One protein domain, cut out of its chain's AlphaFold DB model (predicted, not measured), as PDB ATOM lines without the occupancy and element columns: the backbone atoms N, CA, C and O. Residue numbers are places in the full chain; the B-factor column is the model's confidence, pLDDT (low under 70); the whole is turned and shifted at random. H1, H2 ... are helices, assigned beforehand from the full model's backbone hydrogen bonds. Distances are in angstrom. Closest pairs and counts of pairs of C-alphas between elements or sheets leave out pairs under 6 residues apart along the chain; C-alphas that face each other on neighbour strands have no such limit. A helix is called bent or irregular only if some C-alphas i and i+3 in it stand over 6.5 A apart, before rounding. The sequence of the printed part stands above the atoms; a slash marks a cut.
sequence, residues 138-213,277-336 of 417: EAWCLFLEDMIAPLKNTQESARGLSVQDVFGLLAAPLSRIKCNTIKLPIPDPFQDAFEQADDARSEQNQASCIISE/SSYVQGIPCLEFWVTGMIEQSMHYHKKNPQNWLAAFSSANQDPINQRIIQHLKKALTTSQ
ATOM      1  N   GLU A 138     200.910 266.775 234.218       76.62
ATOM      2  CA  GLU A 138     200.701 268.230 234.293       76.62
ATOM      3  C   GLU A 138     202.023 268.991 234.485       76.62
ATOM      4  O   GLU A 138     202.204 270.101 233.982       76.62
ATOM      5  N   ALA A 139     202.978 268.376 235.183       85.38
ATOM      6  CA  ALA A 139     204.271 268.969 235.494       85.38
ATOM      7  C   ALA A 139     205.218 269.089 234.286       85.38
ATOM      8  O   ALA A 139     206.163 269.881 234.328       85.38
ATOM      9  N   TRP A 140     204.954 268.376 233.186       86.31
ATOM     10  CA  TRP A 140     205.712 268.561 231.944       86.31
ATOM     11  C   TRP A 140     205.543 269.957 231.348       86.31
ATOM     12  O   TRP A 140     206.466 270.434 230.692       86.31
ATOM     13  N   CYS A 141     204.421 270.637 231.611       85.25
ATOM     14  CA  CYS A 141     204.238 272.022 231.183       85.25
ATOM     15  C   CYS A 141     205.215 272.962 231.890       85.25
ATOM     16  O   CYS A 141     205.873 273.743 231.217       85.25
ATOM     17  N   LEU A 142     205.399 272.815 233.207       85.44
ATOM     18  CA  LEU A 142     206.358 273.617 233.979       85.44
ATOM     19  C   LEU A 142     207.806 273.373 233.525       85.44
ATOM     20  O   LEU A 142     208.594 274.307 233.417       85.44
ATOM     21  N   PHE A 143     208.156 272.123 233.209       87.25
ATOM     22  CA  PHE A 143     209.479 271.788 232.677       87.25
ATOM     23  C   PHE A 143     209.705 272.335 231.260       87.25
ATOM     24  O   PHE A 143     210.793 272.823 230.955       87.25
ATOM     25  N   LEU A 144     208.683 272.301 230.397       85.50
ATOM     26  CA  LEU A 144     208.752 272.924 229.076       85.50
ATOM     27  C   LEU A 144     208.841 274.453 229.191       85.50
ATOM     28  O   LEU A 144     209.658 275.056 228.502       85.50
ATOM     29  N   GLU A 145     208.087 275.069 230.105       83.88
ATOM     30  CA  GLU A 145     208.171 276.497 230.426       83.88
ATOM     31  C   GLU A 145     209.569 276.911 230.907       83.88
ATOM     32  O   GLU A 145     210.094 277.907 230.416       83.88
ATOM     33  N   ASP A 146     210.212 276.128 231.775       84.56
ATOM     34  CA  ASP A 146     211.597 276.338 232.226       84.56
ATOM     35  C   ASP A 146     212.636 276.157 231.096       84.56
ATOM     36  O   ASP A 146     213.640 276.870 231.050       84.56
ATOM     37  N   MET A 147     212.404 275.254 230.135       81.62
ATOM     38  CA  MET A 147     213.262 275.125 228.943       81.62
ATOM     39  C   MET A 147     213.092 276.285 227.947       81.62
ATOM     40  O   MET A 147     214.071 276.673 227.309       81.62
ATOM     41  N   ILE A 148     211.889 276.860 227.815       81.56
ATOM     42  CA  ILE A 148     211.636 278.006 226.917       81.56
ATOM     43  C   ILE A 148     211.798 279.370 227.596       81.56
ATOM     44  O   ILE A 148     211.840 280.379 226.895       81.56
ATOM     45  N   ALA A 149     211.890 279.439 228.926       79.94
ATOM     46  CA  ALA A 149     212.026 280.693 229.665       79.94
ATOM     47  C   ALA A 149     213.215 281.553 229.190       79.94
ATOM     48  O   ALA A 149     212.996 282.746 228.969       79.94
ATOM     49  N   PRO A 150     214.417 280.995 228.910       75.31
ATOM     50  CA  PRO A 150     215.492 281.765 228.289       75.31
ATOM     51  C   PRO A 150     215.063 282.378 226.951       75.31
ATOM     52  O   PRO A 150     215.353 283.531 226.674       75.31
ATOM     53  N   LEU A 151     214.326 281.651 226.116       75.88
ATOM     54  CA  LEU A 151     213.923 282.120 224.784       75.88
ATOM     55  C   LEU A 151     212.944 283.303 224.836       75.88
ATOM     56  O   LEU A 151     212.905 284.091 223.899       75.88
ATOM     57  N   LYS A 152     212.175 283.446 225.926       71.81
ATOM     58  CA  LYS A 152     211.223 284.555 226.116       71.81
ATOM     59  C   LYS A 152     211.888 285.877 226.516       71.81
ATOM     60  O   LYS A 152     211.264 286.918 226.348       71.81
ATOM     61  N   ASN A 153     213.106 285.856 227.070       65.69
ATOM     62  CA  ASN A 153     213.777 287.056 227.579       65.69
ATOM     63  C   ASN A 153     215.063 287.360 226.792       65.69
ATOM     64  O   ASN A 153     216.166 286.955 227.169       65.69
ATOM     65  N   THR A 154     214.924 288.106 225.694       53.72
ATOM     66  CA  THR A 154     216.021 288.430 224.764       53.72
ATOM     67  C   THR A 154     217.198 289.164 225.421       53.72
ATOM     68  O   THR A 154     218.331 289.004 224.970       53.72
ATOM     69  N   GLN A 155     216.987 289.885 226.533       51.88
ATOM     70  CA  GLN A 155     218.075 290.540 227.280       51.88
ATOM     71  C   GLN A 155     218.974 289.561 228.057       51.88
ATOM     72  O   GLN A 155     220.164 289.829 228.229       51.88
ATOM     73  N   GLU A 156     218.446 288.418 228.501       43.31
ATOM     74  CA  GLU A 156     219.223 287.379 229.203       43.31
ATOM     75  C   GLU A 156     219.756 286.298 228.242       43.31
ATOM     76  O   GLU A 156     220.674 285.546 228.582       43.31
ATOM     77  N   SER A 157     219.212 286.236 227.023       43.47
ATOM     78  CA  SER A 157     219.303 285.083 226.120       43.47
ATOM     79  C   SER A 157     220.063 285.349 224.820       43.47
ATOM     80  O   SER A 157     219.753 284.813 223.756       43.47
ATOM     81  N   ALA A 158     221.159 286.101 224.902       44.38
ATOM     82  CA  ALA A 158     222.075 286.354 223.782       44.38
ATOM     83  C   ALA A 158     222.841 285.097 223.271       44.38
ATOM     84  O   ALA A 158     223.944 285.219 222.734       44.38
ATOM     85  N   ARG A 159     222.331 283.877 223.509       51.19
ATOM     86  CA  ARG A 159     222.994 282.589 223.215       51.19
ATOM     87  C   ARG A 159     222.086 281.498 222.630       51.19
ATOM     88  O   ARG A 159     222.616 280.447 222.266       51.19
ATOM     89  N   GLY A 160     220.775 281.733 222.524       58.81
ATOM     90  CA  GLY A 160     219.817 280.742 222.022       58.81
ATOM     91  C   GLY A 160     219.749 279.469 222.877       58.81
ATOM     92  O   GLY A 160     220.214 279.435 224.018       58.81
ATOM     93  N   LEU A 161     219.166 278.407 222.316       68.88
ATOM     94  CA  LEU A 161     219.000 277.130 223.013       68.88
ATOM     95  C   LEU A 161     220.362 276.448 223.245       68.88
ATOM     96  O   LEU A 161     221.200 276.392 222.335       68.88
ATOM     97  N   SER A 162     220.602 275.923 224.450       75.94
ATOM     98  CA  SER A 162     221.837 275.190 224.738       75.94
ATOM     99  C   SER A 162     221.721 273.712 224.357       75.94
ATOM    100  O   SER A 162     220.633 273.141 224.295       75.94
ATOM    101  N   VAL A 163     222.867 273.047 224.179       75.38
ATOM    102  CA  VAL A 163     222.921 271.586 223.986       75.38
ATOM    103  C   VAL A 163     222.186 270.853 225.119       75.38
ATOM    104  O   VAL A 163     221.503 269.865 224.871       75.38
ATOM    105  N   GLN A 164     222.279 271.349 226.358       76.19
ATOM    106  CA  GLN A 164     221.636 270.744 227.526       76.19
ATOM    107  C   GLN A 164     220.106 270.893 227.509       76.19
ATOM    108  O   GLN A 164     219.409 269.988 227.969       76.19
ATOM    109  N   ASP A 165     219.591 271.980 226.934       81.00
ATOM    110  CA  ASP A 165     218.152 272.181 226.738       81.00
ATOM    111  C   ASP A 165     217.622 271.256 225.633       81.00
ATOM    112  O   ASP A 165     216.581 270.630 225.821       81.00
ATOM    113  N   VAL A 166     218.379 271.038 224.543       79.81
ATOM    114  CA  VAL A 166     218.033 270.009 223.537       79.81
ATOM    115  C   VAL A 166     218.020 268.607 224.146       79.81
ATOM    116  O   VAL A 166     217.086 267.848 223.893       79.81
ATOM    117  N   PHE A 167     219.004 268.250 224.981       79.88
ATOM    118  CA  PHE A 167     218.971 266.980 225.722       79.88
ATOM    119  C   PHE A 167     217.721 266.865 226.617       79.88
ATOM    120  O   PHE A 167     217.184 265.768 226.755       79.88
ATOM    121  N   GLY A 168     217.241 267.973 227.193       82.00
ATOM    122  CA  GLY A 168     215.972 268.034 227.925       82.00
ATOM    123  C   GLY A 168     214.756 267.763 227.036       82.00
ATOM    124  O   GLY A 168     213.971 266.863 227.334       82.00
ATOM    125  N   LEU A 169     214.643 268.481 225.914       84.12
ATOM    126  CA  LEU A 169     213.553 268.329 224.939       84.12
ATOM    127  C   LEU A 169     213.487 266.905 224.359       84.12
ATOM    128  O   LEU A 169     212.412 266.319 224.284       84.12
ATOM    129  N   LEU A 170     214.636 266.318 224.007       82.69
ATOM    130  CA  LEU A 170     214.738 264.954 223.465       82.69
ATOM    131  C   LEU A 170     214.512 263.844 224.506       82.69
ATOM    132  O   LEU A 170     214.227 262.698 224.133       82.69
ATOM    133  N   ALA A 171     214.659 264.152 225.796       84.00
ATOM    134  CA  ALA A 171     214.330 263.240 226.886       84.00
ATOM    135  C   ALA A 171     212.833 263.287 227.243       84.00
ATOM    136  O   ALA A 171     212.270 262.256 227.623       84.00
ATOM    137  N   ALA A 172     212.176 264.440 227.088       85.94
ATOM    138  CA  ALA A 172     210.763 264.613 227.409       85.94
ATOM    139  C   ALA A 172     209.856 263.746 226.510       85.94
ATOM    140  O   ALA A 172     210.073 263.709 225.301       85.94
ATOM    141  N   PRO A 173     208.827 263.056 227.037       86.31
ATOM    142  CA  PRO A 173     207.862 262.317 226.235       86.31
ATOM    143  C   PRO A 173     206.859 263.300 225.618       86.31
ATOM    144  O   PRO A 173     205.768 263.505 226.157       86.31
ATOM    145  N   LEU A 174     207.246 263.954 224.517       86.19
ATOM    146  CA  LEU A 174     206.482 265.051 223.913       86.19
ATOM    147  C   LEU A 174     205.039 264.646 223.560       86.19
ATOM    148  O   LEU A 174     204.136 265.468 223.701       86.19
ATOM    149  N   SER A 175     204.782 263.375 223.218       85.19
ATOM    150  CA  SER A 175     203.421 262.862 222.964       85.19
ATOM    151  C   SER A 175     202.482 262.908 224.180       85.19
ATOM    152  O   SER A 175     201.262 262.815 224.025       85.19
ATOM    153  N   ARG A 176     203.030 263.040 225.394       79.56
ATOM    154  CA  ARG A 176     202.280 263.084 226.660       79.56
ATOM    155  C   ARG A 176     202.058 264.502 227.189       79.56
ATOM    156  O   ARG A 176     201.343 264.661 228.178       79.56
ATOM    157  N   ILE A 177     202.650 265.516 226.558       83.12
ATOM    158  CA  ILE A 177     202.584 266.912 227.001       83.12
ATOM    159  C   ILE A 177     201.222 267.518 226.627       83.12
ATOM    160  O   ILE A 177     200.858 267.587 225.457       83.12
ATOM    161  N   LYS A 178     200.461 267.973 227.634       78.06
ATOM    162  CA  LYS A 178     199.082 268.486 227.486       78.06
ATOM    163  C   LYS A 178     198.953 269.968 227.858       78.06
ATOM    164  O   LYS A 178     198.122 270.348 228.678       78.06
ATOM    165  N   CYS A 179     199.784 270.817 227.260       75.69
ATOM    166  CA  CYS A 179     199.842 272.248 227.574       75.69
ATOM    167  C   CYS A 179     199.016 273.095 226.593       75.69
ATOM    168  O   CYS A 179     199.567 273.748 225.712       75.69
ATOM    169  N   ASN A 180     197.688 273.104 226.743       71.75
ATOM    170  CA  ASN A 180     196.785 273.844 225.841       71.75
ATOM    171  C   ASN A 180     197.052 275.363 225.806       71.75
ATOM    172  O   ASN A 180     196.700 276.024 224.837       71.75
ATOM    173  N   THR A 181     197.649 275.918 226.864       70.62
ATOM    174  CA  THR A 181     197.894 277.357 227.049       70.62
ATOM    175  C   THR A 181     199.319 277.801 226.714       70.62
ATOM    176  O   THR A 181     199.598 279.000 226.756       70.62
ATOM    177  N   ILE A 182     200.244 276.880 226.407       78.12
ATOM    178  CA  ILE A 182     201.645 277.256 226.185       78.12
ATOM    179  C   ILE A 182     201.812 277.884 224.795       78.12
ATOM    180  O   ILE A 182     201.561 277.248 223.773       78.12
ATOM    181  N   LYS A 183     202.257 279.144 224.751       83.81
ATOM    182  CA  LYS A 183     202.790 279.762 223.530       83.81
ATOM    183  C   LYS A 183     204.280 279.442 223.443       83.81
ATOM    184  O   LYS A 183     205.020 279.719 224.395       83.81
ATOM    185  N   LEU A 184     204.705 278.839 222.335       87.38
ATOM    186  CA  LEU A 184     206.087 278.413 222.118       87.38
ATOM    187  C   LEU A 184     206.856 279.545 221.417       87.38
ATOM    188  O   LEU A 184     206.540 279.841 220.268       87.38
ATOM    189  N   PRO A 185     207.805 280.224 222.092       86.44
ATOM    190  CA  PRO A 185     208.500 281.379 221.535       86.44
ATOM    191  C   PRO A 185     209.494 280.963 220.448       86.44
ATOM    192  O   PRO A 185     210.207 279.966 220.594       86.44
ATOM    193  N   ILE A 186     209.587 281.767 219.400       84.50
ATOM    194  CA  ILE A 186     210.646 281.721 218.396       84.50
ATOM    195  C   ILE A 186     211.663 282.810 218.778       84.50
ATOM    196  O   ILE A 186     211.269 283.964 218.940       84.50
ATOM    197  N   PRO A 187     212.953 282.490 218.980       79.44
ATOM    198  CA  PRO A 187     213.979 283.514 219.170       79.44
ATOM    199  C   PRO A 187     214.204 284.312 217.884       79.44
ATOM    200  O   PRO A 187     214.337 283.700 216.825       79.44
ATOM    201  N   ASP A 188     214.390 285.630 217.988       78.31
ATOM    202  CA  ASP A 188     214.614 286.531 216.843       78.31
ATOM    203  C   ASP A 188     215.630 285.998 215.801       78.31
ATOM    204  O   ASP A 188     215.336 286.051 214.609       78.31
ATOM    205  N   PRO A 189     216.794 285.405 216.173       76.75
ATOM    206  CA  PRO A 189     217.755 284.879 215.194       76.75
ATOM    207  C   PRO A 189     217.272 283.668 214.381       76.75
ATOM    208  O   PRO A 189     217.972 283.248 213.461       76.75
ATOM    209  N   PHE A 190     216.156 283.049 214.773       83.44
ATOM    210  CA  PHE A 190     215.566 281.863 214.148       83.44
ATOM    211  C   PHE A 190     214.249 282.183 213.420       83.44
ATOM    212  O   PHE A 190     213.728 281.306 212.735       83.44
ATOM    213  N   GLN A 191     213.736 283.411 213.551       84.75
ATOM    214  CA  GLN A 191     212.434 283.856 213.051       84.75
ATOM    215  C   GLN A 191     212.272 283.596 211.539       84.75
ATOM    216  O   GLN A 191     211.449 282.764 211.161       84.75
ATOM    217  N   ASP A 192     213.151 284.156 210.699       84.56
ATOM    218  CA  ASP A 192     213.163 283.956 209.237       84.56
ATOM    219  C   ASP A 192     213.151 282.469 208.821       84.56
ATOM    220  O   ASP A 192     212.567 282.089 207.806       84.56
ATOM    221  N   ALA A 193     213.837 281.613 209.587       84.12
ATOM    222  CA  ALA A 193     213.961 280.190 209.284       84.12
ATOM    223  C   ALA A 193     212.714 279.393 209.697       84.12
ATOM    224  O   ALA A 193     212.387 278.393 209.060       84.12
ATOM    225  N   PHE A 194     212.017 279.834 210.747       89.06
ATOM    226  CA  PHE A 194     210.709 279.303 211.122       89.06
ATOM    227  C   PHE A 194     209.638 279.699 210.102       89.06
ATOM    228  O   PHE A 194     208.849 278.842 209.714       89.06
ATOM    229  N   GLU A 195     209.646 280.949 209.632       89.19
ATOM    230  CA  GLU A 195     208.733 281.453 208.593       89.19
ATOM    231  C   GLU A 195     208.867 280.649 207.296       89.19
ATOM    232  O   GLU A 195     207.906 280.015 206.865       89.19
ATOM    233  N   GLN A 196     210.086 280.538 206.752       88.00
ATOM    234  CA  GLN A 196     210.360 279.738 205.548       88.00
ATOM    235  C   GLN A 196     209.942 278.265 205.697       88.00
ATOM    236  O   GLN A 196     209.503 277.632 204.733       88.00
ATOM    237  N   ALA A 197     210.082 277.698 206.900       86.69
ATOM    238  CA  ALA A 197     209.674 276.327 207.176       86.69
ATOM    239  C   ALA A 197     208.148 276.170 207.300       86.69
ATOM    240  O   ALA A 197     207.637 275.098 206.973       86.69
ATOM    241  N   ASP A 198     207.419 277.193 207.753       88.81
ATOM    242  CA  ASP A 198     205.953 277.174 207.833       88.81
ATOM    243  C   ASP A 198     205.300 277.441 206.465       88.81
ATOM    244  O   ASP A 198     204.359 276.736 206.091       88.81
ATOM    245  N   ASP A 199     205.871 278.338 205.656       87.19
ATOM    246  CA  ASP A 199     205.470 278.556 204.259       87.19
ATOM    247  C   ASP A 199     205.570 277.254 203.446       87.19
ATOM    248  O   ASP A 199     204.593 276.803 202.843       87.19
ATOM    249  N   ALA A 200     206.712 276.560 203.526       85.69
ATOM    250  CA  ALA A 200     206.919 275.274 202.855       85.69
ATOM    251  C   ALA A 200     205.983 274.151 203.360       85.69
ATOM    252  O   ALA A 200     205.771 273.153 202.663       85.69
ATOM    253  N   ARG A 201     205.413 274.281 204.569       86.56
ATOM    254  CA  ARG A 201     204.368 273.380 205.094       86.56
ATOM    255  C   ARG A 201     202.991 273.741 204.540       86.56
ATOM    256  O   ARG A 201     202.239 272.832 204.181       86.56
ATOM    257  N   SER A 202     202.694 275.034 204.420       82.19
ATOM    258  CA  SER A 202     201.480 275.559 203.788       82.19
ATOM    259  C   SER A 202     201.380 275.116 202.320       82.19
ATOM    260  O   SER A 202     200.362 274.554 201.912       82.19
ATOM    261  N   GLU A 203     202.479 275.205 201.558       85.44
ATOM    262  CA  GLU A 203     202.582 274.675 200.183       85.44
ATOM    263  C   GLU A 203     202.297 273.161 200.088       85.44
ATOM    264  O   GLU A 203     201.806 272.668 199.070       85.44
ATOM    265  N   GLN A 204     202.553 272.408 201.162       83.00
ATOM    266  CA  GLN A 204     202.254 270.973 201.271       83.00
ATOM    267  C   GLN A 204     200.829 270.682 201.781       83.00
ATOM    268  O   GLN A 204     200.519 269.531 202.092       83.00
ATOM    269  N   ASN A 205     199.950 271.688 201.843       81.69
ATOM    270  CA  ASN A 205     198.594 271.622 202.404       81.69
ATOM    271  C   ASN A 205     198.553 271.201 203.889       81.69
ATOM    272  O   ASN A 205     197.574 270.604 204.345       81.69
ATOM    273  N   GLN A 206     199.611 271.485 204.654       81.88
ATOM    274  CA  GLN A 206     199.614 271.309 206.108       81.88
ATOM    275  C   GLN A 206     199.196 272.616 206.788       81.88
ATOM    276  O   GLN A 206     199.439 273.702 206.269       81.88
ATOM    277  N   ALA A 207     198.567 272.521 207.962       84.81
ATOM    278  CA  ALA A 207     198.193 273.706 208.726       84.81
ATOM    279  C   ALA A 207     199.439 274.498 209.164       84.81
ATOM    280  O   ALA A 207     200.406 273.903 209.662       84.81
ATOM    281  N   SER A 208     199.367 275.822 208.994       86.44
ATOM    282  CA  SER A 208     200.350 276.778 209.505       86.44
ATOM    283  C   SER A 208     200.442 276.688 211.029       86.44
ATOM    284  O   SER A 208     199.441 276.518 211.737       86.44
ATOM    285  N   CYS A 209     201.676 276.757 211.511       88.31
ATOM    286  CA  CYS A 209     202.048 276.604 212.903       88.31
ATOM    287  C   CYS A 209     202.392 277.927 213.587       88.31
ATOM    288  O   CYS A 209     202.265 278.013 214.815       88.31
ATOM    289  N   ILE A 210     202.808 278.944 212.831       87.62
ATOM    290  CA  ILE A 210     203.049 280.289 213.362       87.62
ATOM    291  C   ILE A 210     201.693 280.957 213.637       87.62
ATOM    292  O   ILE A 210     200.743 280.837 212.867       87.62
ATOM    293  N   ILE A 211     201.563 281.620 214.787       83.75
ATOM    294  CA  ILE A 211     200.311 282.281 215.179       83.75
ATOM    295  C   ILE A 211     200.254 283.646 214.494       83.75
ATOM    296  O   ILE A 211     200.760 284.599 215.071       83.75
ATOM    297  N   SER A 212     199.645 283.779 213.314       67.69
ATOM    298  CA  SER A 212     199.412 285.103 212.708       67.69
ATOM    299  C   SER A 212     198.756 286.049 213.722       67.69
ATOM    300  O   SER A 212     197.712 285.709 214.284       67.69
ATOM    301  N   GLU A 213     199.337 287.231 213.966       55.72
ATOM    302  CA  GLU A 213     198.704 288.265 214.796       55.72
ATOM    303  C   GLU A 213     197.584 288.973 214.016       55.72
ATOM    304  O   GLU A 213     197.610 290.183 213.785       55.72
ATOM    305  N   SER A 277     204.672 287.029 213.957       63.69
ATOM    306  CA  SER A 277     204.532 286.546 215.314       63.69
ATOM    307  C   SER A 277     205.746 285.743 215.741       63.69
ATOM    308  O   SER A 277     206.157 284.792 215.074       63.69
ATOM    309  N   SER A 278     206.258 286.071 216.921       78.44
ATOM    310  CA  SER A 278     207.330 285.340 217.596       78.44
ATOM    311  C   SER A 278     206.828 284.083 218.319       78.44
ATOM    312  O   SER A 278     207.479 283.601 219.249       78.44
ATOM    313  N   TYR A 279     205.666 283.532 217.935       84.62
ATOM    314  CA  TYR A 279     205.044 282.390 218.605       84.62
ATOM    315  C   TYR A 279     204.485 281.323 217.659       84.62
ATOM    316  O   TYR A 279     203.769 281.603 216.699       84.62
ATOM    317  N   VAL A 280     204.722 280.066 218.037       85.56
ATOM    318  CA  VAL A 280     204.112 278.863 217.456       85.56
ATOM    319  C   VAL A 280     202.961 278.359 218.339       85.56
ATOM    320  O   VAL A 280     203.014 278.445 219.574       85.56
ATOM    321  N   GLN A 281     201.920 277.803 217.708       83.19
ATOM    322  CA  GLN A 281     200.803 277.133 218.386       83.19
ATOM    323  C   GLN A 281     201.298 275.957 219.250       83.19
ATOM    324  O   GLN A 281     201.946 275.050 218.741       83.19
ATOM    325  N   GLY A 282     200.940 275.937 220.541       80.56
ATOM    326  CA  GLY A 282     201.500 275.036 221.561       80.56
ATOM    327  C   GLY A 282     201.550 273.543 221.215       80.56
ATOM    328  O   GLY A 282     202.532 273.049 220.669       80.56
ATOM    329  N   ILE A 283     200.516 272.781 221.586       79.88
ATOM    330  CA  ILE A 283     200.479 271.327 221.339       79.88
ATOM    331  C   ILE A 283     200.514 270.951 219.843       79.88
ATOM    332  O   ILE A 283     201.330 270.095 219.498       79.88
ATOM    333  N   PRO A 284     199.670 271.514 218.945       82.31
ATOM    334  CA  PRO A 284     199.543 270.980 217.584       82.31
ATOM    335  C   PRO A 284     200.829 271.128 216.762       82.31
ATOM    336  O   PRO A 284     201.050 270.350 215.839       82.31
ATOM    337  N   CYS A 285     201.697 272.072 217.134       88.50
ATOM    338  CA  CYS A 285     202.957 272.343 216.454       88.50
ATOM    339  C   CYS A 285     204.189 272.153 217.351       88.50
ATOM    340  O   CYS A 285     205.278 272.602 216.998       88.50
ATOM    341  N   LEU A 286     204.058 271.421 218.465       87.06
ATOM    342  CA  LEU A 286     205.178 271.087 219.351       87.06
ATOM    343  C   LEU A 286     206.289 270.319 218.612       87.06
ATOM    344  O   LEU A 286     207.466 270.590 218.819       87.06
ATOM    345  N   GLU A 287     205.927 269.394 217.718       88.25
ATOM    346  CA  GLU A 287     206.887 268.640 216.896       88.25
ATOM    347  C   GLU A 287     207.646 269.545 215.914       88.25
ATOM    348  O   GLU A 287     208.871 269.456 215.816       88.25
ATOM    349  N   PHE A 288     206.929 270.446 215.233       89.00
ATOM    350  CA  PHE A 288     207.507 271.454 214.341       89.00
ATOM    351  C   PHE A 288     208.461 272.375 215.107       89.00
ATOM    352  O   PHE A 288     209.625 272.510 214.730       89.00
ATOM    353  N   TRP A 289     208.004 272.923 216.236       89.69
ATOM    354  CA  TRP A 289     208.788 273.836 217.059       89.69
ATOM    355  C   TRP A 289     210.044 273.175 217.631       89.69
ATOM    356  O   TRP A 289     211.134 273.719 217.473       89.69
ATOM    357  N   VAL A 290     209.940 271.980 218.226       88.81
ATOM    358  CA  VAL A 290     211.124 271.275 218.751       88.81
ATOM    359  C   VAL A 290     212.104 270.928 217.627       88.81
ATOM    360  O   VAL A 290     213.307 271.089 217.822       88.81
ATOM    361  N   THR A 291     211.627 270.512 216.448       87.88
ATOM    362  CA  THR A 291     212.506 270.230 215.299       87.88
ATOM    363  C   THR A 291     213.256 271.490 214.867       87.88
ATOM    364  O   THR A 291     214.487 271.491 214.899       87.88
ATOM    365  N   GLY A 292     212.538 272.582 214.577       86.94
ATOM    366  CA  GLY A 292     213.136 273.851 214.154       86.94
ATOM    367  C   GLY A 292     214.118 274.412 215.184       86.94
ATOM    368  O   GLY A 292     215.238 274.785 214.836       86.94
ATOM    369  N   MET A 293     213.770 274.378 216.475       85.81
ATOM    370  CA  MET A 293     214.674 274.808 217.547       85.81
ATOM    371  C   MET A 293     215.969 273.992 217.594       85.81
ATOM    372  O   MET A 293     217.042 274.560 217.820       85.81
ATOM    373  N   ILE A 294     215.899 272.676 217.375       84.94
ATOM    374  CA  ILE A 294     217.096 271.834 217.349       84.94
ATOM    375  C   ILE A 294     217.931 272.132 216.100       84.94
ATOM    376  O   ILE A 294     219.130 272.371 216.242       84.94
ATOM    377  N   GLU A 295     217.332 272.182 214.909       82.88
ATOM    378  CA  GLU A 295     218.043 272.488 213.658       82.88
ATOM    379  C   GLU A 295     218.756 273.833 213.719       82.88
ATOM    380  O   GLU A 295     219.972 273.901 213.505       82.88
ATOM    381  N   GLN A 296     218.044 274.888 214.116       81.25
ATOM    382  CA  GLN A 296     218.642 276.210 214.233       81.25
ATOM    383  C   GLN A 296     219.713 276.258 215.331       81.25
ATOM    384  O   GLN A 296     220.761 276.869 215.126       81.25
ATOM    385  N   SER A 297     219.561 275.526 216.445       78.38
ATOM    386  CA  SER A 297     220.639 275.409 217.443       78.38
ATOM    387  C   SER A 297     221.891 274.692 216.899       78.38
ATOM    388  O   SER A 297     223.014 275.122 217.185       78.38
ATOM    389  N   MET A 298     221.735 273.659 216.059       78.06
ATOM    390  CA  MET A 298     222.860 272.982 215.398       78.06
ATOM    391  C   MET A 298     223.587 273.927 214.431       78.06
ATOM    392  O   MET A 298     224.818 274.048 214.495       78.06
ATOM    393  N   HIS A 299     222.834 274.625 213.575       75.69
ATOM    394  CA  HIS A 299     223.371 275.582 212.605       75.69
ATOM    395  C   HIS A 299     224.037 276.789 213.274       75.69
ATOM    396  O   HIS A 299     225.115 277.203 212.841       75.69
ATOM    397  N   TYR A 300     223.444 277.317 214.347       70.88
ATOM    398  CA  TYR A 300     223.959 278.463 215.094       70.88
ATOM    399  C   TYR A 300     225.274 278.137 215.815       70.88
ATOM    400  O   TYR A 300     226.254 278.875 215.697       70.88
ATOM    401  N   HIS A 301     225.341 277.004 216.527       65.38
ATOM    402  CA  HIS A 301     226.521 276.681 217.336       65.38
ATOM    403  C   HIS A 301     227.725 276.191 216.514       65.38
ATOM    404  O   HIS A 301     228.845 276.274 217.024       65.38
ATOM    405  N   LYS A 302     227.531 275.695 215.276       62.84
ATOM    406  CA  LYS A 302     228.562 275.214 214.310       62.84
ATOM    407  C   LYS A 302     229.629 274.240 214.850       62.84
ATOM    408  O   LYS A 302     230.630 273.980 214.184       62.84
ATOM    409  N   LYS A 303     229.463 273.708 216.063       54.62
ATOM    410  CA  LYS A 303     230.509 273.003 216.818       54.62
ATOM    411  C   LYS A 303     230.126 271.551 217.058       54.62
ATOM    412  O   LYS A 303     229.080 271.277 217.631       54.62
ATOM    413  N   ASN A 304     231.042 270.655 216.687       62.59
ATOM    414  CA  ASN A 304     231.028 269.220 216.976       62.59
ATOM    415  C   ASN A 304     229.683 268.523 216.677       62.59
ATOM    416  O   ASN A 304     228.929 268.245 217.611       62.59
ATOM    417  N   PRO A 305     229.413 268.124 215.413       68.56
ATOM    418  CA  PRO A 305     228.245 267.298 215.082       68.56
ATOM    419  C   PRO A 305     228.165 266.005 215.913       68.56
ATOM    420  O   PRO A 305     227.075 265.509 216.157       68.56
ATOM    421  N   GLN A 306     229.291 265.503 216.432       71.75
ATOM    422  CA  GLN A 306     229.331 264.362 217.355       71.75
ATOM    423  C   GLN A 306     228.552 264.595 218.664       71.75
ATOM    424  O   GLN A 306     227.929 263.666 219.169       71.75
ATOM    425  N   ASN A 307     228.518 265.826 219.192       71.56
ATOM    426  CA  ASN A 307     227.735 266.144 220.393       71.56
ATOM    427  C   ASN A 307     226.226 266.054 220.110       71.56
ATOM    428  O   ASN A 307     225.462 265.567 220.941       71.56
ATOM    429  N   TRP A 308     225.811 266.489 218.918       75.38
ATOM    430  CA  TRP A 308     224.427 266.427 218.457       75.38
ATOM    431  C   TRP A 308     224.004 264.993 218.111       75.38
ATOM    432  O   TRP A 308     222.970 264.524 218.578       75.38
ATOM    433  N   LEU A 309     224.852 264.240 217.404       74.56
ATOM    434  CA  LEU A 309     224.648 262.811 217.136       74.56
ATOM    435  C   LEU A 309     224.534 261.985 218.428       74.56
ATOM    436  O   LEU A 309     223.691 261.089 218.504       74.56
ATOM    437  N   ALA A 310     225.322 262.308 219.459       72.75
ATOM    438  CA  ALA A 310     225.184 261.703 220.782       72.75
ATOM    439  C   ALA A 310     223.814 262.020 221.411       72.75
ATOM    440  O   ALA A 310     223.151 261.100 221.892       72.75
ATOM    441  N   ALA A 311     223.344 263.273 221.325       73.88
ATOM    442  CA  ALA A 311     222.024 263.674 221.821       73.88
ATOM    443  C   ALA A 311     220.872 262.899 221.159       73.88
ATOM    444  O   ALA A 311     219.972 262.420 221.849       73.88
ATOM    445  N   PHE A 312     220.939 262.683 219.843       79.38
ATOM    446  CA  PHE A 312     219.947 261.895 219.097       79.38
ATOM    447  C   PHE A 312     220.039 260.381 219.321       79.38
ATOM    448  O   PHE A 312     219.120 259.650 218.951       79.38
ATOM    449  N   SER A 313     221.144 259.894 219.886       72.19
ATOM    450  CA  SER A 313     221.362 258.465 220.142       72.19
ATOM    451  C   SER A 313     220.903 258.035 221.539       72.19
ATOM    452  O   SER A 313     220.575 256.870 221.731       72.19
ATOM    453  N   SER A 314     220.835 258.965 222.497       64.88
ATOM    454  CA  SER A 314     220.350 258.725 223.867       64.88
ATOM    455  C   SER A 314     218.881 259.107 224.103       64.88
ATOM    456  O   SER A 314     218.418 259.077 225.240       64.88
ATOM    457  N   ALA A 315     218.176 259.552 223.065       67.38
ATOM    458  CA  ALA A 315     216.855 260.159 223.177       67.38
ATOM    459  C   ALA A 315     215.710 259.141 223.383       67.38
ATOM    460  O   ALA A 315     215.845 257.947 223.110       67.38
ATOM    461  N   ASN A 316     214.581 259.634 223.900       71.19
ATOM    462  CA  ASN A 316     213.450 258.838 224.394       71.19
ATOM    463  C   ASN A 316     212.771 257.982 223.293       71.19
ATOM    464  O   ASN A 316     212.758 258.349 222.118       71.19
ATOM    465  N   GLN A 317     212.141 256.866 223.681       78.56
ATOM    466  CA  GLN A 317     211.309 256.007 222.821       78.56
ATOM    467  C   GLN A 317     209.952 256.637 222.430       78.56
ATOM    468  O   GLN A 317     209.146 255.991 221.766       78.56
ATOM    469  N   ASP A 318     209.682 257.881 222.836       86.06
ATOM    470  CA  ASP A 318     208.462 258.612 222.486       86.06
ATOM    471  C   ASP A 318     208.263 258.718 220.952       86.06
ATOM    472  O   ASP A 318     209.203 259.097 220.246       86.06
ATOM    473  N   PRO A 319     207.063 258.426 220.403       85.12
ATOM    474  CA  PRO A 319     206.829 258.436 218.955       85.12
ATOM    475  C   PRO A 319     207.015 259.793 218.262       85.12
ATOM    476  O   PRO A 319     207.290 259.820 217.059       85.12
ATOM    477  N   ILE A 320     206.853 260.917 218.968       87.50
ATOM    478  CA  ILE A 320     207.178 262.242 218.427       87.50
ATOM    479  C   ILE A 320     208.700 262.389 218.385       87.50
ATOM    480  O   ILE A 320     209.256 262.654 217.321       87.50
ATOM    481  N   ASN A 321     209.393 262.107 219.491       87.69
ATOM    482  CA  ASN A 321     210.854 262.218 219.555       87.69
ATOM    483  C   ASN A 321     211.535 261.328 218.510       87.69
ATOM    484  O   ASN A 321     212.480 261.770 217.868       87.69
ATOM    485  N   GLN A 322     211.042 260.107 218.284       86.50
ATOM    486  CA  GLN A 322     211.577 259.212 217.253       86.50
ATOM    487  C   GLN A 322     211.439 259.787 215.834       86.50
ATOM    488  O   GLN A 322     212.380 259.663 215.048       86.50
ATOM    489  N   ARG A 323     210.331 260.469 215.511       87.81
ATOM    490  CA  ARG A 323     210.165 261.155 214.216       87.81
ATOM    491  C   ARG A 323     211.096 262.363 214.089       87.81
ATOM    492  O   ARG A 323     211.795 262.464 213.081       87.81
ATOM    493  N   ILE A 324     211.210 263.179 215.140       87.25
ATOM    494  CA  ILE A 324     212.175 264.291 215.224       87.25
ATOM    495  C   ILE A 324     213.609 263.773 214.997       87.25
ATOM    496  O   ILE A 324     214.316 264.244 214.112       87.25
ATOM    497  N   ILE A 325     214.033 262.731 215.720       84.94
ATOM    498  CA  ILE A 325     215.366 262.116 215.589       84.94
ATOM    499  C   ILE A 325     215.630 261.614 214.164       84.94
ATOM    500  O   ILE A 325     216.737 261.785 213.654       84.94
ATOM    501  N   GLN A 326     214.649 260.973 213.521       85.19
ATOM    502  CA  GLN A 326     214.790 260.480 212.148       85.19
ATOM    503  C   GLN A 326     214.941 261.629 211.145       85.19
ATOM    504  O   GLN A 326     215.809 261.554 210.270       85.19
ATOM    505  N   HIS A 327     214.163 262.705 211.306       83.75
ATOM    506  CA  HIS A 327     214.277 263.920 210.502       83.75
ATOM    507  C   HIS A 327     215.678 264.543 210.626       83.75
ATOM    508  O   HIS A 327     216.387 264.694 209.630       83.75
ATOM    509  N   LEU A 328     216.127 264.782 211.860       81.62
ATOM    510  CA  LEU A 328     217.416 265.411 212.159       81.62
ATOM    511  C   LEU A 328     218.610 264.557 211.705       81.62
ATOM    512  O   LEU A 328     219.588 265.085 211.172       81.62
ATOM    513  N   LYS A 329     218.531 263.225 211.850       80.50
ATOM    514  CA  LYS A 329     219.541 262.301 211.302       80.50
ATOM    515  C   LYS A 329     219.634 262.418 209.783       80.50
ATOM    516  O   LYS A 329     220.747 262.495 209.266       80.50
ATOM    517  N   LYS A 330     218.496 262.481 209.077       80.25
ATOM    518  CA  LYS A 330     218.474 262.688 207.622       80.25
ATOM    519  C   LYS A 330     219.160 264.008 207.264       80.25
ATOM    520  O   LYS A 330     220.141 263.960 206.526       80.25
ATOM    521  N   ALA A 331     218.719 265.126 207.849       76.25
ATOM    522  CA  ALA A 331     219.276 266.462 207.611       76.25
ATOM    523  C   ALA A 331     220.809 266.501 207.791       76.25
ATOM    524  O   ALA A 331     221.536 266.918 206.881       76.25
ATOM    525  N   LEU A 332     221.308 265.956 208.910       73.38
ATOM    526  CA  LEU A 332     222.742 265.842 209.184       73.38
ATOM    527  C   LEU A 332     223.490 265.008 208.134       73.38
ATOM    528  O   LEU A 332     224.568 265.419 207.707       73.38
ATOM    529  N   THR A 333     222.936 263.877 207.682       72.00
ATOM    530  CA  THR A 333     223.588 263.049 206.649       72.00
ATOM    531  C   THR A 333     223.601 263.706 205.269       72.00
ATOM    532  O   THR A 333     224.637 263.675 204.610       72.00
ATOM    533  N   THR A 334     222.520 264.378 204.851       61.03
ATOM    534  CA  THR A 334     222.498 265.129 203.581       61.03
ATOM    535  C   THR A 334     223.519 266.266 203.567       61.03
ATOM    536  O   THR A 334     224.171 266.488 202.553       61.03
ATOM    537  N   SER A 335     223.749 266.927 204.706       52.16
ATOM    538  CA  SER A 335     224.759 267.990 204.814       52.16
ATOM    539  C   SER A 335     226.222 267.504 204.839       52.16
ATOM    540  O   SER A 335     227.132 268.332 204.824       52.16
ATOM    541  N   GLN A 336     226.476 266.186 204.849       48.41
ATOM    542  CA  GLN A 336     227.826 265.600 204.787       48.41
ATOM    543  C   GLN A 336     228.213 265.044 203.405       48.41
ATOM    544  O   GLN A 336     229.325 264.540 203.251       48.41
TER     545      GLN A 336
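This is residues 138 to 213 and 277 to 336 of the 417 residues of an uncharacterized protein of Holospora curviuscula (UniProt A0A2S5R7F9). H4 runs through the middle of a compact helical body, with H2, H3 and H6 on different sides of it and H5 over the gap between H2 and H6. H1 packs on H2, and a long stretch without a named element, residues 172 to 187, leads from H2 to H3. The printed part has 136 residues with six named helices, H1 to H6 in that order, and no named strand: all helix, with 79 residues in the helices. It is compact, with a radius of gyration of the C-alphas of 14.2 A, and spans 38 by 36 by 33 A.

H1 is residues 139 to 152, 19.5 A long, beginning at C-alpha 139 (204.271, 268.969, 235.494); it is irregular, with C-alphas 147 and 150 7.0 A apart. H2 is residues 163 to 171. H3, residues 188 to 202, is 21.5 A long and irregular, with C-alphas 189 and 192 7.6 A apart. H4, residues 286 to 301, is 22.2 A long and begins at C-alpha 286 (205.178, 271.087, 219.351). H5 is residues 305 to 313. H6, residues 319 to 334, is 22.9 A long and ends at C-alpha 334 (222.498, 265.129, 203.581).

H4 and H6 touch, closest at the C-alphas of Thr 291 and Ile 324, 5.9 A, running the same way at a shallow tilt of 34 degrees, only just short of steep. H3, with residues 190 to 194 alone, touches H4 at a steep tilt of 47 degrees; the closest C-alphas are those of Phe 190 and Gln 296, 6.4 A. H2 and H4 only just touch, with 3 pairs of C-alphas within 8 A, the closest Val 166 and Ile 294 at 6.5 A. H2 and H5 touch, the C-alphas of Phe 167 and Ala 311 being closest at 6.0 A. H1 and H2 form a helical hairpin, closest at the C-alphas of Met 147 and Asp 165, 6.1 A; H1 touches H2 with residues 144 to 147 alone. H5 and H6, also a helical hairpin, only just touch, with 3 pairs of C-alphas within 8 A, the closest Phe 312 and Ile 325 at 5.8 A. H1 and H4 are apart. Every O i to N i+4 pair is within hydrogen-bond range in H2, H4, H5 and H6, against 8 of 10 in H1 and 9 of 11 in H3. Residues 184 to 185 pair antiparallel with residues 279 to 280.

The two C-alphas farthest apart are those of Glu 138 and Gln 336, 40.2 A. Residues 214 to 276 are not printed, and C-alphas 213 and 277 are 6.1 A apart across the cut. The link from H2 to H3 is long, with 16 residues. The model's mean pLDDT over the printed part is 78.2; residues 153 to 161, 212 to 213, 277, 301 to 305, 314 to 315 and 334 to 336 are under 70.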